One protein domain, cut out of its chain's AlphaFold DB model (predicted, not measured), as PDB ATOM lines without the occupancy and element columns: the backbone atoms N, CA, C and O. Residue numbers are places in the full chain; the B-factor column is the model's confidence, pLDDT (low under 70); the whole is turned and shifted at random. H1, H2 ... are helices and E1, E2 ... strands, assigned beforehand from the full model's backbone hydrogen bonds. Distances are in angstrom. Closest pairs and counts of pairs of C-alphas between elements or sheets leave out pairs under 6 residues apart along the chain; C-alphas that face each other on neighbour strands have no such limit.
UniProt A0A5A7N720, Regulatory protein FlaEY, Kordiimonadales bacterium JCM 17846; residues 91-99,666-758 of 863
ATOM      1  N   LEU A  91     123.768 272.516 332.935       89.94
ATOM      2  CA  LEU A  91     123.662 271.613 331.803       89.94
ATOM      3  C   LEU A  91     123.987 272.389 330.530       89.94
ATOM      4  O   LEU A  91     123.434 273.465 330.322       89.94
ATOM      5  N   THR A  92     124.864 271.851 329.686       90.75
ATOM      6  CA  THR A  92     125.171 272.428 328.369       90.75
ATOM      7  C   THR A  92     124.853 271.402 327.293       90.75
ATOM      8  O   THR A  92     125.149 270.223 327.487       90.75
ATOM      9  N   SER A  93     124.270 271.826 326.171       90.94
ATOM     10  CA  SER A  93     124.111 270.956 325.006       90.94
ATOM     11  C   SER A  93     125.478 270.412 324.572       90.94
ATOM     12  O   SER A  93     126.442 271.181 324.486       90.94
ATOM     13  N   PRO A  94     125.602 269.101 324.302       85.12
ATOM     14  CA  PRO A  94     126.887 268.520 323.914       85.12
ATOM     15  C   PRO A  94     127.310 268.959 322.511       85.12
ATOM     16  O   PRO A  94     128.498 268.985 322.204       85.12
ATOM     17  N   PHE A  95     126.341 269.336 321.679       81.94
ATOM     18  CA  PHE A  95     126.568 269.824 320.334       81.94
ATOM     19  C   PHE A  95     126.736 271.341 320.288       81.94
ATOM     20  O   PHE A  95     126.263 272.068 321.167       81.94
ATOM     21  N   GLU A  96     127.392 271.798 319.228       85.38
ATOM     22  CA  GLU A  96     127.467 273.198 318.839       85.38
ATOM     23  C   GLU A  96     126.682 273.384 317.541       85.38
ATOM     24  O   GLU A  96     126.945 272.704 316.546       85.38
ATOM     25  N   MET A  97     125.693 274.277 317.543       85.00
ATOM     26  CA  MET A  97     124.997 274.633 316.312       85.00
ATOM     27  C   MET A  97     125.973 275.267 315.330       85.00
ATOM     28  O   MET A  97     126.731 276.181 315.650       85.00
ATOM     29  N   LYS A  98     125.924 274.813 314.087       79.50
ATOM     30  CA  LYS A  98     126.586 275.511 313.002       79.50
ATOM     31  C   LYS A  98     126.006 276.923 312.904       79.50
ATOM     32  O   LYS A  98     124.818 277.174 313.117       79.50
ATOM     33  N   SER A  99     126.872 277.866 312.579       75.38
ATOM     34  CA  SER A  99     126.491 279.244 312.296       75.38
ATOM     35  C   SER A  99     127.012 279.619 310.921       75.38
ATOM     36  O   SER A  99     127.879 278.928 310.385       75.38
ATOM     37  N   THR A 666     117.886 277.405 313.164       88.75
ATOM     38  CA  THR A 666     116.779 276.768 313.875       88.75
ATOM     39  C   THR A 666     117.256 275.438 314.456       88.75
ATOM     40  O   THR A 666     118.213 274.825 313.978       88.75
ATOM     41  N   ILE A 667     116.622 275.003 315.540       91.19
ATOM     42  CA  ILE A 667     116.940 273.708 316.150       91.19
ATOM     43  C   ILE A 667     116.492 272.563 315.226       91.19
ATOM     44  O   ILE A 667     117.179 271.545 315.164       91.19
ATOM     45  N   GLU A 668     115.396 272.742 314.489       90.19
ATOM     46  CA  GLU A 668     114.829 271.729 313.587       90.19
ATOM     47  C   GLU A 668     115.706 271.434 312.364       90.19
ATOM     48  O   GLU A 668     115.886 270.275 312.016       90.19
ATOM     49  N   ASP A 669     116.370 272.437 311.782       86.06
ATOM     50  CA  ASP A 669     117.226 272.199 310.612       86.06
ATOM     51  C   ASP A 669     118.600 271.617 310.988       86.06
ATOM     52  O   ASP A 669     119.328 271.077 310.151       86.06
ATOM     53  N   GLN A 670     118.997 271.728 312.259       87.81
ATOM     54  CA  GLN A 670     120.315 271.293 312.727       87.81
ATOM     55  C   GLN A 670     120.301 270.054 313.615       87.81
ATOM     56  O   GLN A 670     121.371 269.532 313.919       87.81
ATOM     57  N   THR A 671     119.134 269.585 314.037       91.38
ATOM     58  CA  THR A 671     118.977 268.374 314.849       91.38
ATOM     59  C   THR A 671     117.842 267.527 314.281       91.38
ATOM     60  O   THR A 671     117.218 267.918 313.305       91.38
ATOM     61  N   THR A 672     117.544 266.384 314.895       90.44
ATOM     62  CA  THR A 672     116.355 265.587 314.549       90.44
ATOM     63  C   THR A 672     115.076 266.092 315.233       90.44
ATOM     64  O   THR A 672     114.013 265.477 315.106       90.44
ATOM     65  N   ALA A 673     115.158 267.188 316.001       90.69
ATOM     66  CA  ALA A 673     114.023 267.787 316.698       90.69
ATOM     67  C   ALA A 673     113.021 268.424 315.737       90.69
ATOM     68  O   ALA A 673     113.387 268.985 314.713       90.69
ATOM     69  N   ARG A 674     111.746 268.375 316.112       88.75
ATOM     70  CA  ARG A 674     110.632 268.886 315.313       88.75
ATOM     71  C   ARG A 674     109.739 269.799 316.124       88.75
ATOM     72  O   ARG A 674     109.651 269.687 317.353       88.75
ATOM     73  N   ALA A 675     109.043 270.697 315.433       90.44
ATOM     74  CA  ALA A 675     108.064 271.567 316.057       90.44
ATOM     75  C   ALA A 675     107.078 270.761 316.929       90.44
ATOM     76  O   ALA A 675     106.533 269.717 316.566       90.44
ATOM     77  N   GLY A 676     106.876 271.249 318.147       90.19
ATOM     78  CA  GLY A 676     106.054 270.620 319.161       90.19
ATOM     79  C   GLY A 676     106.751 269.528 319.985       90.19
ATOM     80  O   GLY A 676     106.118 269.028 320.921       90.19
ATOM     81  N   ASP A 677     107.989 269.136 319.687       92.19
ATOM     82  CA  ASP A 677     108.815 268.381 320.634       92.19
ATOM     83  C   ASP A 677     108.991 269.185 321.919       92.19
ATOM     84  O   ASP A 677     108.941 270.420 321.927       92.19
ATOM     85  N   PHE A 678     109.132 268.500 323.047       94.94
ATOM     86  CA  PHE A 678     109.184 269.176 324.330       94.94
ATOM     87  C   PHE A 678     110.054 268.452 325.342       94.94
ATOM     88  O   PHE A 678     110.413 267.291 325.191       94.94
ATOM     89  N   PHE A 679     110.343 269.164 326.419       95.75
ATOM     90  CA  PHE A 679     110.856 268.599 327.654       95.75
ATOM     91  C   PHE A 679     110.203 269.298 328.839       95.75
ATOM     92  O   PHE A 679     109.446 270.261 328.666       95.75
ATOM     93  N   GLU A 680     110.434 268.803 330.048       94.88
ATOM     94  CA  GLU A 680     109.834 269.381 331.248       94.88
ATOM     95  C   GLU A 680     110.904 269.827 332.236       94.88
ATOM     96  O   GLU A 680     111.941 269.184 332.380       94.88
ATOM     97  N   ILE A 681     110.631 270.913 332.957       94.38
ATOM     98  CA  ILE A 681     111.444 271.339 334.096       94.38
ATOM     99  C   ILE A 681     110.606 271.429 335.368       94.38
ATOM    100  O   ILE A 681     109.427 271.779 335.324       94.38
ATOM    101  N   SER A 682     111.204 271.130 336.515       92.44
ATOM    102  CA  SER A 682     110.644 271.432 337.834       92.44
ATOM    103  C   SER A 682     111.648 272.259 338.625       92.44
ATOM    104  O   SER A 682     112.824 271.917 338.698       92.44
ATOM    105  N   ILE A 683     111.182 273.359 339.210       92.12
ATOM    106  CA  ILE A 683     111.999 274.248 340.037       92.12
ATOM    107  C   ILE A 683     111.621 274.002 341.495       92.12
ATOM    108  O   ILE A 683     110.440 274.056 341.843       92.12
ATOM    109  N   ASN A 684     112.615 273.721 342.341       89.00
ATOM    110  CA  ASN A 684     112.461 273.529 343.785       89.00
ATOM    111  C   ASN A 684     111.366 272.500 344.158       89.00
ATOM    112  O   ASN A 684     110.592 272.710 345.090       89.00
ATOM    113  N   GLY A 685     111.265 271.401 343.395       83.50
ATOM    114  CA  GLY A 685     110.256 270.350 343.603       83.50
ATOM    115  C   GLY A 685     108.822 270.748 343.226       83.50
ATOM    116  O   GLY A 685     107.870 270.048 343.570       83.50
ATOM    117  N   GLY A 686     108.644 271.876 342.534       87.56
ATOM    118  CA  GLY A 686     107.350 272.362 342.065       87.56
ATOM    119  C   GLY A 686     106.731 271.517 340.945       87.56
ATOM    120  O   GLY A 686     107.273 270.507 340.485       87.56
ATOM    121  N   ARG A 687     105.564 271.955 340.459       91.25
ATOM    122  CA  ARG A 687     104.888 271.312 339.322       91.25
ATOM    123  C   ARG A 687     105.807 271.315 338.096       91.25
ATOM    124  O   ARG A 687     106.384 272.347 337.774       91.25
ATOM    125  N   ARG A 688     105.859 270.193 337.373       92.50
ATOM    126  CA  ARG A 688     106.537 270.114 336.075       92.50
ATOM    127  C   ARG A 688     105.927 271.099 335.073       92.50
ATOM    128  O   ARG A 688     104.710 271.119 334.866       92.50
ATOM    129  N   GLN A 689     106.781 271.913 334.472       94.44
ATOM    130  CA  GLN A 689     106.452 272.909 333.465       94.44
ATOM    131  C   GLN A 689     107.049 272.481 332.130       94.44
ATOM    132  O   GLN A 689     108.235 272.173 332.041       94.44
ATOM    133  N   ARG A 690     106.218 272.465 331.090       95.50
ATOM    134  CA  ARG A 690     106.615 272.047 329.747       95.50
ATOM    135  C   ARG A 690     107.303 273.185 328.994       95.50
ATOM    136  O   ARG A 690     106.779 274.297 328.951       95.50
ATOM    137  N   VAL A 691     108.419 272.871 328.345       96.31
ATOM    138  CA  VAL A 691     109.111 273.713 327.365       96.31
ATOM    139  C   VAL A 691     108.955 273.050 326.001       96.31
ATOM    140  O   VAL A 691     109.495 271.972 325.778       96.31
ATOM    141  N   THR A 692     108.188 273.671 325.107       96.31
ATOM    142  CA  THR A 692     107.881 273.133 323.773       96.31
ATOM    143  C   THR A 692     108.618 273.918 322.694       96.31
ATOM    144  O   THR A 692     108.575 275.156 322.703       96.31
ATOM    145  N   LEU A 693     109.256 273.201 321.770       95.62
ATOM    146  CA  LEU A 693     109.843 273.752 320.554       95.62
ATOM    147  C   LEU A 693     108.725 274.254 319.641       95.62
ATOM    148  O   LEU A 693     107.741 273.556 319.408       95.62
ATOM    149  N   SER A 694     108.841 275.481 319.162       95.06
ATOM    150  CA  SER A 694     107.982 276.026 318.114       95.06
ATOM    151  C   SER A 694     108.742 276.018 316.794       95.06
ATOM    152  O   SER A 694     109.967 276.084 316.802       95.06
ATOM    153  N   GLU A 695     108.012 275.960 315.687       91.56
ATOM    154  CA  GLU A 695     108.569 276.158 314.345       91.56
ATOM    155  C   GLU A 695     109.395 277.457 314.293       91.56
ATOM    156  O   GLU A 695     108.972 278.496 314.821       91.56
ATOM    157  N   GLY A 696     110.597 277.388 313.721       90.12
ATOM    158  CA  GLY A 696     111.538 278.500 313.605       90.12
ATOM    159  C   GLY A 696     112.319 278.852 314.878       90.12
ATOM    160  O   GLY A 696     113.110 279.801 314.862       90.12
ATOM    161  N   ASP A 697     112.134 278.131 315.989       94.19
ATOM    162  CA  ASP A 697     112.881 278.390 317.223       94.19
ATOM    163  C   ASP A 697     114.385 278.121 317.052       94.19
ATOM    164  O   ASP A 697     114.820 277.061 316.594       94.19
ATOM    165  N   ASN A 698     115.203 279.044 317.560       92.56
ATOM    166  CA  ASN A 698     116.631 278.827 317.807       92.56
ATOM    167  C   ASN A 698     116.924 278.667 319.319       92.56
ATOM    168  O   ASN A 698     116.041 278.791 320.173       92.56
ATOM    169  N   LEU A 699     118.193 278.445 319.686       92.69
ATOM    170  CA  LEU A 699     118.603 278.265 321.092       92.69
ATOM    171  C   LEU A 699     118.285 279.475 321.983       92.69
ATOM    172  O   LEU A 699     118.025 279.306 323.174       92.69
ATOM    173  N   LEU A 700     118.296 280.695 321.436       92.94
ATOM    174  CA  LEU A 700     117.964 281.908 322.184       92.94
ATOM    175  C   LEU A 700     116.458 281.986 322.472       92.94
ATOM    176  O   LEU A 700     116.068 282.426 323.555       92.94
ATOM    177  N   ASP A 701     115.611 281.574 321.528       94.69
ATOM    178  CA  ASP A 701     114.165 281.454 321.743       94.69
ATOM    179  C   ASP A 701     113.857 280.408 322.818       94.69
ATOM    180  O   ASP A 701     113.120 280.695 323.768       94.69
ATOM    181  N   LEU A 702     114.508 279.243 322.742       94.69
ATOM    182  CA  LEU A 702     114.366 278.177 323.731       94.69
ATOM    183  C   LEU A 702     114.839 278.619 325.127       94.69
ATOM    184  O   LEU A 702     114.124 278.435 326.114       94.69
ATOM    185  N   ALA A 703     115.985 279.299 325.217       95.06
ATOM    186  CA  ALA A 703     116.479 279.885 326.461       95.06
ATOM    187  C   ALA A 703     115.497 280.914 327.050       95.06
ATOM    188  O   ALA A 703     115.201 280.892 328.246       95.06
ATOM    189  N   ARG A 704     114.913 281.784 326.213       94.94
ATOM    190  CA  ARG A 704     113.867 282.729 326.639       94.94
ATOM    191  C   ARG A 704     112.624 282.014 327.167       94.94
ATOM    192  O   ARG A 704     112.036 282.490 328.138       94.94
ATOM    193  N   LYS A 705     112.217 280.892 326.564       95.75
ATOM    194  CA  LYS A 705     111.101 280.068 327.062       95.75
ATOM    195  C   LYS A 705     111.403 279.498 328.449       95.75
ATOM    196  O   LYS A 705     110.551 279.627 329.321       95.75
ATOM    197  N   ILE A 706     112.607 278.973 328.677       94.75
ATOM    198  CA  ILE A 706     113.036 278.453 329.988       94.75
ATOM    199  C   ILE A 706     113.059 279.571 331.040       94.75
ATOM    200  O   ILE A 706     112.466 279.425 332.104       94.75
ATOM    201  N   ASN A 707     113.667 280.719 330.728       94.44
ATOM    202  CA  ASN A 707     113.776 281.841 331.666       94.44
ATOM    203  C   ASN A 707     112.409 282.381 332.111       94.44
ATOM    204  O   ASN A 707     112.243 282.762 333.266       94.44
ATOM    205  N   ARG A 708     111.400 282.367 331.229       93.00
ATOM    206  CA  ARG A 708     110.021 282.774 331.568       93.00
ATOM    207  C   ARG A 708     109.333 281.848 332.570       93.00
ATOM    208  O   ARG A 708     108.327 282.250 333.150       93.00
ATOM    209  N   LEU A 709     109.831 280.625 332.752       88.56
ATOM    210  CA  LEU A 709     109.327 279.708 333.773       88.56
ATOM    211  C   LEU A 709     109.858 280.062 335.171       88.56
ATOM    212  O   LEU A 709     109.263 279.638 336.159       88.56
ATOM    213  N   SER A 710     110.920 280.871 335.260       85.06
ATOM    214  CA  SER A 710     111.474 281.350 336.526       85.06
ATOM    215  C   SER A 710     110.802 282.635 337.011       85.06
ATOM    216  O   SER A 710     110.524 283.540 336.227       85.06
ATOM    217  N   PHE A 711     110.590 282.752 338.327       75.12
ATOM    218  CA  PHE A 711     110.055 283.974 338.947       75.12
ATOM    219  C   PHE A 711     111.136 284.904 339.520       75.12
ATOM    220  O   PHE A 711     110.881 286.099 339.685       75.12
ATOM    221  N   ARG A 712     112.310 284.370 339.889       79.06
ATOM    222  CA  ARG A 712     113.399 285.097 340.579       79.06
ATOM    223  C   ARG A 712     114.791 284.629 340.140       79.06
ATOM    224  O   ARG A 712     115.670 284.456 340.979       79.06
ATOM    225  N   ASP A 713     114.960 284.380 338.844       83.31
ATOM    226  CA  ASP A 713     116.207 283.873 338.250       83.31
ATOM    227  C   ASP A 713     116.708 282.565 338.890       83.31
ATOM    228  O   ASP A 713     117.907 282.311 338.937       83.31
ATOM    229  N   GLU A 714     115.796 281.729 339.394       89.00
ATOM    230  CA  GLU A 714     116.080 280.417 340.000       89.00
ATOM    231  C   GLU A 714     116.715 279.454 338.989       89.00
ATOM    232  O   GLU A 714     117.581 278.647 339.340       89.00
ATOM    233  N   VAL A 715     116.296 279.589 337.728       91.25
ATOM    234  CA  VAL A 715     116.922 278.980 336.559       91.25
ATOM    235  C   VAL A 715     117.350 280.088 335.602       91.25
ATOM    236  O   VAL A 715     116.591 281.021 335.347       91.25
ATOM    237  N   GLN A 716     118.563 279.970 335.069       93.38
ATOM    238  CA  GLN A 716     119.074 280.825 334.004       93.38
ATOM    239  C   GLN A 716     119.430 279.967 332.802       93.38
ATOM    240  O   GLN A 716     120.224 279.037 332.912       93.38
ATOM    241  N   ALA A 717     118.853 280.290 331.655       94.19
ATOM    242  CA  ALA A 717     119.163 279.675 330.384       94.19
ATOM    243  C   ALA A 717     119.747 280.691 329.402       94.19
ATOM    244  O   ALA A 717     119.275 281.827 329.303       94.19
ATOM    245  N   GLU A 718     120.742 280.258 328.641       93.69
ATOM    246  CA  GLU A 718     121.426 281.047 327.623       93.69
ATOM    247  C   GLU A 718     121.566 280.228 326.339       93.69
ATOM    248  O   GLU A 718     121.964 279.066 326.374       93.69
ATOM    249  N   GLY A 719     121.245 280.846 325.203       87.56
ATOM    250  CA  GLY A 719     121.597 280.348 323.875       87.56
ATOM    251  C   GLY A 719     122.777 281.155 323.346       87.56
ATOM    252  O   GLY A 719     122.570 282.110 322.598       87.56
ATOM    253  N   SER A 720     123.993 280.846 323.797       81.75
ATOM    254  CA  SER A 720     125.221 281.584 323.465       81.75
ATOM    255  C   SER A 720     126.324 280.622 323.021       81.75
ATOM    256  O   SER A 720     126.285 279.436 323.342       81.75
ATOM    257  N   ASN A 721     127.277 281.107 322.216       81.81
ATOM    258  CA  ASN A 721     128.328 280.277 321.602       81.81
ATOM    259  C   ASN A 721     127.768 279.032 320.897       81.81
ATOM    260  O   ASN A 721     128.330 277.949 321.007       81.81
ATOM    261  N   ASN A 722     126.613 279.188 320.240       86.62
ATOM    262  CA  ASN A 722     125.907 278.119 319.538       86.62
ATOM    263  C   ASN A 722     125.540 276.894 320.411       86.62
ATOM    264  O   ASN A 722     125.313 275.807 319.882       86.62
ATOM    265  N   LYS A 723     125.446 277.054 321.738       91.62
ATOM    266  CA  LYS A 723     125.027 276.004 322.680       91.62
ATOM    267  C   LYS A 723     123.865 276.471 323.546       91.62
ATOM    268  O   LYS A 723     123.713 277.666 323.802       91.62
ATOM    269  N   LEU A 724     123.046 275.524 324.002       93.75
ATOM    270  CA  LEU A 724     122.078 275.777 325.068       93.75
ATOM    271  C   LEU A 724     122.747 275.499 326.406       93.75
ATOM    272  O   LEU A 724     123.247 274.404 326.636       93.75
ATOM    273  N   LEU A 725     122.705 276.472 327.302       94.38
ATOM    274  CA  LEU A 725     123.182 276.367 328.670       94.38
ATOM    275  C   LEU A 725     122.005 276.606 329.612       94.38
ATOM    276  O   LEU A 725     121.318 277.606 329.466       94.38
ATOM    277  N   ILE A 726     121.785 275.721 330.581       94.25
ATOM    278  CA  ILE A 726     120.778 275.847 331.643       94.25
ATOM    279  C   ILE A 726     121.507 275.778 332.982       94.25
ATOM    280  O   ILE A 726     122.320 274.885 333.193       94.25
ATOM    281  N   ARG A 727     121.238 276.705 333.898       93.81
ATOM    282  CA  ARG A 727     121.892 276.806 335.207       93.81
ATOM    283  C   ARG A 727     120.865 276.912 336.314       93.81
ATOM    284  O   ARG A 727     119.932 277.702 336.206       93.81
ATOM    285  N   ALA A 728     121.089 276.183 337.399       93.06
ATOM    286  CA  ALA A 728     120.446 276.478 338.671       93.06
ATOM    287  C   ALA A 728     121.258 277.563 339.398       93.06
ATOM    288  O   ALA A 728     122.492 277.538 339.386       93.06
ATOM    289  N   THR A 729     120.592 278.529 340.027       90.06
ATOM    290  CA  THR A 729     121.263 279.651 340.708       90.06
ATOM    291  C   THR A 729     121.138 279.564 342.227       90.06
ATOM    292  O   THR A 729     120.191 278.981 342.755       90.06
ATOM    293  N   GLY A 730     122.085 280.165 342.954       86.44
ATOM    294  CA  GLY A 730     122.022 280.277 344.415       86.44
ATOM    295  C   GLY A 730     121.832 278.921 345.099       86.44
ATOM    296  O   GLY A 730     122.629 278.006 344.895       86.44
ATOM    297  N   SER A 731     120.779 278.799 345.909       85.25
ATOM    298  CA  SER A 731     120.390 277.566 346.607       85.25
ATOM    299  C   SER A 731     119.271 276.783 345.904       85.25
ATOM    300  O   SER A 731     118.669 275.913 346.528       85.25
ATOM    301  N   ASN A 732     118.935 277.120 344.657       89.31
ATOM    302  CA  ASN A 732     117.804 276.519 343.951       89.31
ATOM    303  C   ASN A 732     118.155 275.157 343.347       89.31
ATOM    304  O   ASN A 732     119.306 274.877 343.012       89.31
ATOM    305  N   GLN A 733     117.123 274.345 343.154       89.50
ATOM    306  CA  GLN A 733     117.169 273.074 342.447       89.50
ATOM    307  C   GLN A 733     116.345 273.174 341.164       89.50
ATOM    308  O   GLN A 733     115.212 273.657 341.188       89.50
ATOM    309  N   VAL A 734     116.890 272.671 340.058       91.62
ATOM    310  CA  VAL A 734     116.191 272.581 338.773       91.62
ATOM    311  C   VAL A 734     116.300 271.155 338.255       91.62
ATOM    312  O   VAL A 734     117.383 270.696 337.912       91.62
ATOM    313  N   ASP A 735     115.174 270.459 338.192       89.00
ATOM    314  CA  ASP A 735     115.074 269.131 337.598       89.00
ATOM    315  C   ASP A 735     114.681 269.245 336.136       89.00
ATOM    316  O   ASP A 735     113.657 269.850 335.824       89.00
ATOM    317  N   VAL A 736     115.482 268.656 335.253       91.50
ATOM    318  CA  VAL A 736     115.257 268.624 333.809       91.50
ATOM    319  C   VAL A 736     114.875 267.199 333.410       91.50
ATOM    320  O   VAL A 736     115.630 266.260 333.656       91.50
ATOM    321  N   PHE A 737     113.701 267.034 332.806       89.69
ATOM    322  CA  PHE A 737     113.130 265.747 332.407       89.69
ATOM    323  C   PHE A 737     112.990 265.666 330.889       89.69
ATOM    324  O   PHE A 737     112.574 266.644 330.269       89.69
ATOM    325  N   ALA A 738     113.256 264.488 330.320       88.75
ATOM    326  CA  ALA A 738     112.970 264.177 328.921       88.75
ATOM    327  C   ALA A 738     111.491 264.403 328.572       88.75
ATOM    328  O   ALA A 738     110.602 264.276 329.425       88.75
ATOM    329  N   GLY A 739     111.232 264.709 327.302       87.50
ATOM    330  CA  GLY A 739     109.891 264.590 326.743       87.50
ATOM    331  C   GLY A 739     109.448 263.130 326.652       87.50
ATOM    332  O   GLY A 739     110.200 262.194 326.916       87.50
ATOM    333  N   SER A 740     108.184 262.917 326.301       83.94
ATOM    334  CA  SER A 740     107.639 261.565 326.173       83.94
ATOM    335  C   SER A 740     107.911 260.977 324.788       83.94
ATOM    336  O   SER A 740     107.476 261.570 323.798       83.94
ATOM    337  N   ALA A 741     108.500 259.777 324.741       77.69
ATOM    338  CA  ALA A 741     108.683 258.976 323.526       77.69
ATOM    339  C   ALA A 741     109.289 259.798 322.369       77.69
ATOM    340  O   ALA A 741     110.293 260.477 322.556       77.69
ATOM    341  N   GLU A 742     108.655 259.792 321.196       76.19
ATOM    342  CA  GLU A 742     109.136 260.452 319.972       76.19
ATOM    343  C   GLU A 742     109.172 261.983 320.049       76.19
ATOM    344  O   GLU A 742     109.701 262.637 319.151       76.19
ATOM    345  N   ARG A 743     108.616 262.571 321.115       85.62
ATOM    346  CA  ARG A 743     108.558 264.022 321.335       85.62
ATOM    347  C   ARG A 743     109.615 264.518 322.317       85.62
ATOM    348  O   ARG A 743     109.486 265.632 322.827       85.62
ATOM    349  N   ASP A 744     110.624 263.699 322.618       89.19
ATOM    350  CA  ASP A 744     111.727 264.070 323.500       89.19
ATOM    351  C   ASP A 744     112.698 265.057 322.841       89.19
ATOM    352  O   ASP A 744     113.626 264.678 322.126       89.19
ATOM    353  N   LEU A 745     112.506 266.345 323.133       92.88
ATOM    354  CA  LEU A 745     113.397 267.398 322.652       92.88
ATOM    355  C   LEU A 745     114.809 267.273 323.238       92.88
ATOM    356  O   LEU A 745     115.776 267.577 322.543       92.88
ATOM    357  N   LEU A 746     114.957 266.833 324.496       90.88
ATOM    358  CA  LEU A 746     116.282 266.741 325.117       90.88
ATOM    359  C   LEU A 746     117.111 265.657 324.452       90.88
ATOM    360  O   LEU A 746     118.231 265.953 324.052       90.88
ATOM    361  N   GLY A 747     116.554 264.458 324.266       88.25
ATOM    362  CA  GLY A 747     117.222 263.363 323.568       88.25
ATOM    363  C   GLY A 747     117.672 263.750 322.158       88.25
ATOM    364  O   GLY A 747     118.828 263.515 321.801       88.25
ATOM    365  N   LYS A 748     116.817 264.441 321.390       90.00
ATOM    366  CA  LYS A 748     117.129 264.913 320.023       90.00
ATOM    367  C   LYS A 748     118.180 266.027 319.991       90.00
ATOM    368  O   LYS A 748     119.016 266.072 319.098       90.00
ATOM    369  N   MET A 749     118.200 266.875 321.019       90.00
ATOM    370  CA  MET A 749     119.280 267.835 321.297       90.00
ATOM    371  C   MET A 749     120.484 267.188 321.997       90.00
ATOM    372  O   MET A 749     121.472 267.835 322.345       90.00
ATOM    373  N   GLY A 750     120.403 265.899 322.273       86.75
ATOM    374  CA  GLY A 750     121.452 265.153 322.906       86.75
ATOM    375  C   GLY A 750     121.745 265.433 324.368       86.75
ATOM    376  O   GLY A 750     122.791 265.039 324.879       86.75
ATOM    377  N   ILE A 751     120.838 266.129 325.024       87.69
ATOM    378  CA  ILE A 751     120.923 266.501 326.417       87.69
ATOM    379  C   ILE A 751     120.345 265.371 327.270       87.69
ATOM    380  O   ILE A 751     119.228 264.920 327.038       87.69
ATOM    381  N   GLU A 752     121.075 264.950 328.299       83.38
ATOM    382  CA  GLU A 752     120.553 263.974 329.255       83.38
ATOM    383  C   GLU A 752     119.692 264.646 330.340       83.38
ATOM    384  O   GLU A 752     120.057 265.717 330.847       83.38
ATOM    385  N   PRO A 753     118.566 264.024 330.741       85.19
ATOM    386  CA  PRO A 753     117.801 264.444 331.908       85.19
ATOM    387  C   PRO A 753     118.660 264.429 333.173       85.19
ATOM    388  O   PRO A 753     119.330 263.441 333.471       85.19
ATOM    389  N   GLN A 754     118.618 265.506 333.956       85.88
ATOM    390  CA  GLN A 754     119.387 265.595 335.196       85.88
ATOM    391  C   GLN A 754     118.853 266.650 336.166       85.88
ATOM    392  O   GLN A 754     118.137 267.580 335.788       85.88
ATOM    393  N   ARG A 755     119.258 266.513 337.431       87.94
ATOM    394  CA  ARG A 755     119.045 267.496 338.497       87.94
ATOM    395  C   ARG A 755     120.225 268.460 338.562       87.94
ATOM    396  O   ARG A 755     121.359 268.033 338.757       87.94
ATOM    397  N   LEU A 756     119.941 269.755 338.468       89.81
ATOM    398  CA  LEU A 756     120.898 270.840 338.644       89.81
ATOM    399  C   LEU A 756     120.738 271.463 340.030       89.81
ATOM    400  O   LEU A 756     119.626 271.797 340.440       89.81
ATOM    401  N   LEU A 757     121.853 271.655 340.730       88.44
ATOM    402  CA  LEU A 757     121.887 272.326 342.029       88.44
ATOM    403  C   LEU A 757     122.661 273.634 341.914       88.44
ATOM    404  O   LEU A 757     123.803 273.648 341.454       88.44
ATOM    405  N   GLY A 758     122.059 274.734 342.360       86.12
ATOM    406  CA  GLY A 758     122.731 276.025 342.392       86.12
ATOM    407  C   GLY A 758     124.031 275.954 343.191       86.12
ATOM    408  O   GLY A 758     124.178 275.138 344.098       86.12
TER     409      GLY A 758
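What this domain is: This is residues 91 to 99 and 666 to 758 of the 863 residues of the protein "Regulatory protein FlaEY" of Kordiimonadales bacterium JCM 17846 (UniProt A0A5A7N720). The domain is a wedge: a twisted four-stranded sheet, E2 E1 E5 E6, and a two-stranded hairpin, E3 and E4, come together near Ala 728 and Val 734 and spread apart toward the other end. H2 packs on the hairpin and reaches across to E2, and the short helices H1 and H3 sit toward the open end. The printed part has 102 residues, with three named helices and six named strands in the order H1 E1 E2 H2 E3 E4 E5 H3 E6; both sheets are antiparallel. The class is mixed, helices and strands, with under half of the residues in named elements. The whole is compact, with a radius of gyration of the C-alphas of 12.5 A and spans of 36 by 29 by 20 A.

Where its parts are: In the larger sheet, E2 is residues 689 to 692, E1 is residues 678 to 683, 16.7 A long, with C-alpha 678 at (109.184, 269.176, 324.330), E5 is residues 733 to 737, 13.1 A long, and E6 is residues 754 to 757, with C-alpha 757 at (121.887, 272.326, 342.029). E3 is residues 715 to 720, 15.7 A, and E4 residues 723 to 728, 16.6 A. H2, residues 699 to 707, is 12.2 A long and begins at (118.603, 278.265, 321.092). H1, residues 667 to 670, and H3, residues 745 to 748, measure 5.4 A and 5.2 A.

How they stand to each other: E2 and E6 are the edge strands of the larger sheet. E1 and E2 form a hairpin, with N 681 and O 689 at 2.9 A, within hydrogen-bond range. E1 and E5 are antiparallel, with N 735 and O 682 at 2.8 A, and E5 and E6 likewise, with N 756 and O 734 at 2.8 A. H2 is on this sheet at a height of 9.5 A, only just over E2 with 3 of its C-alphas, and runs along the strands at 17 degrees to E2 on the local plane. H3 is on the same face at a height of 6.2 A. In the hairpin of E3 and E4, N 718 and O 725 are 2.8 A apart. The closest C-alphas of H2 and E3, those of Leu 700 and Gly 719, are 4.3 A apart; those of E4 and E6, Ala 728 and Leu 757, are 5.5 A apart. Residues 91 to 92 pair antiparallel with 725 to 726 of E4. H1 is not on the larger sheet; it is close to H2 but not clearly touching, with the C-alphas of Ile 667 and Leu 699 6.9 A apart. In H2 every O i to N i+4 pair is within hydrogen-bond range; H1 and H3 are too short for such a pair.

The domain as a whole: The C-alphas farthest apart, those of Asp 669 and Ser 731, are 36.5 A apart. Residues 100 to 665 are not printed, and C-alphas 99 and 666 are 10.1 A apart across this cut. No link between named elements is long. The mean pLDDT of the printed part is 89.5, and no printed residue is under 70.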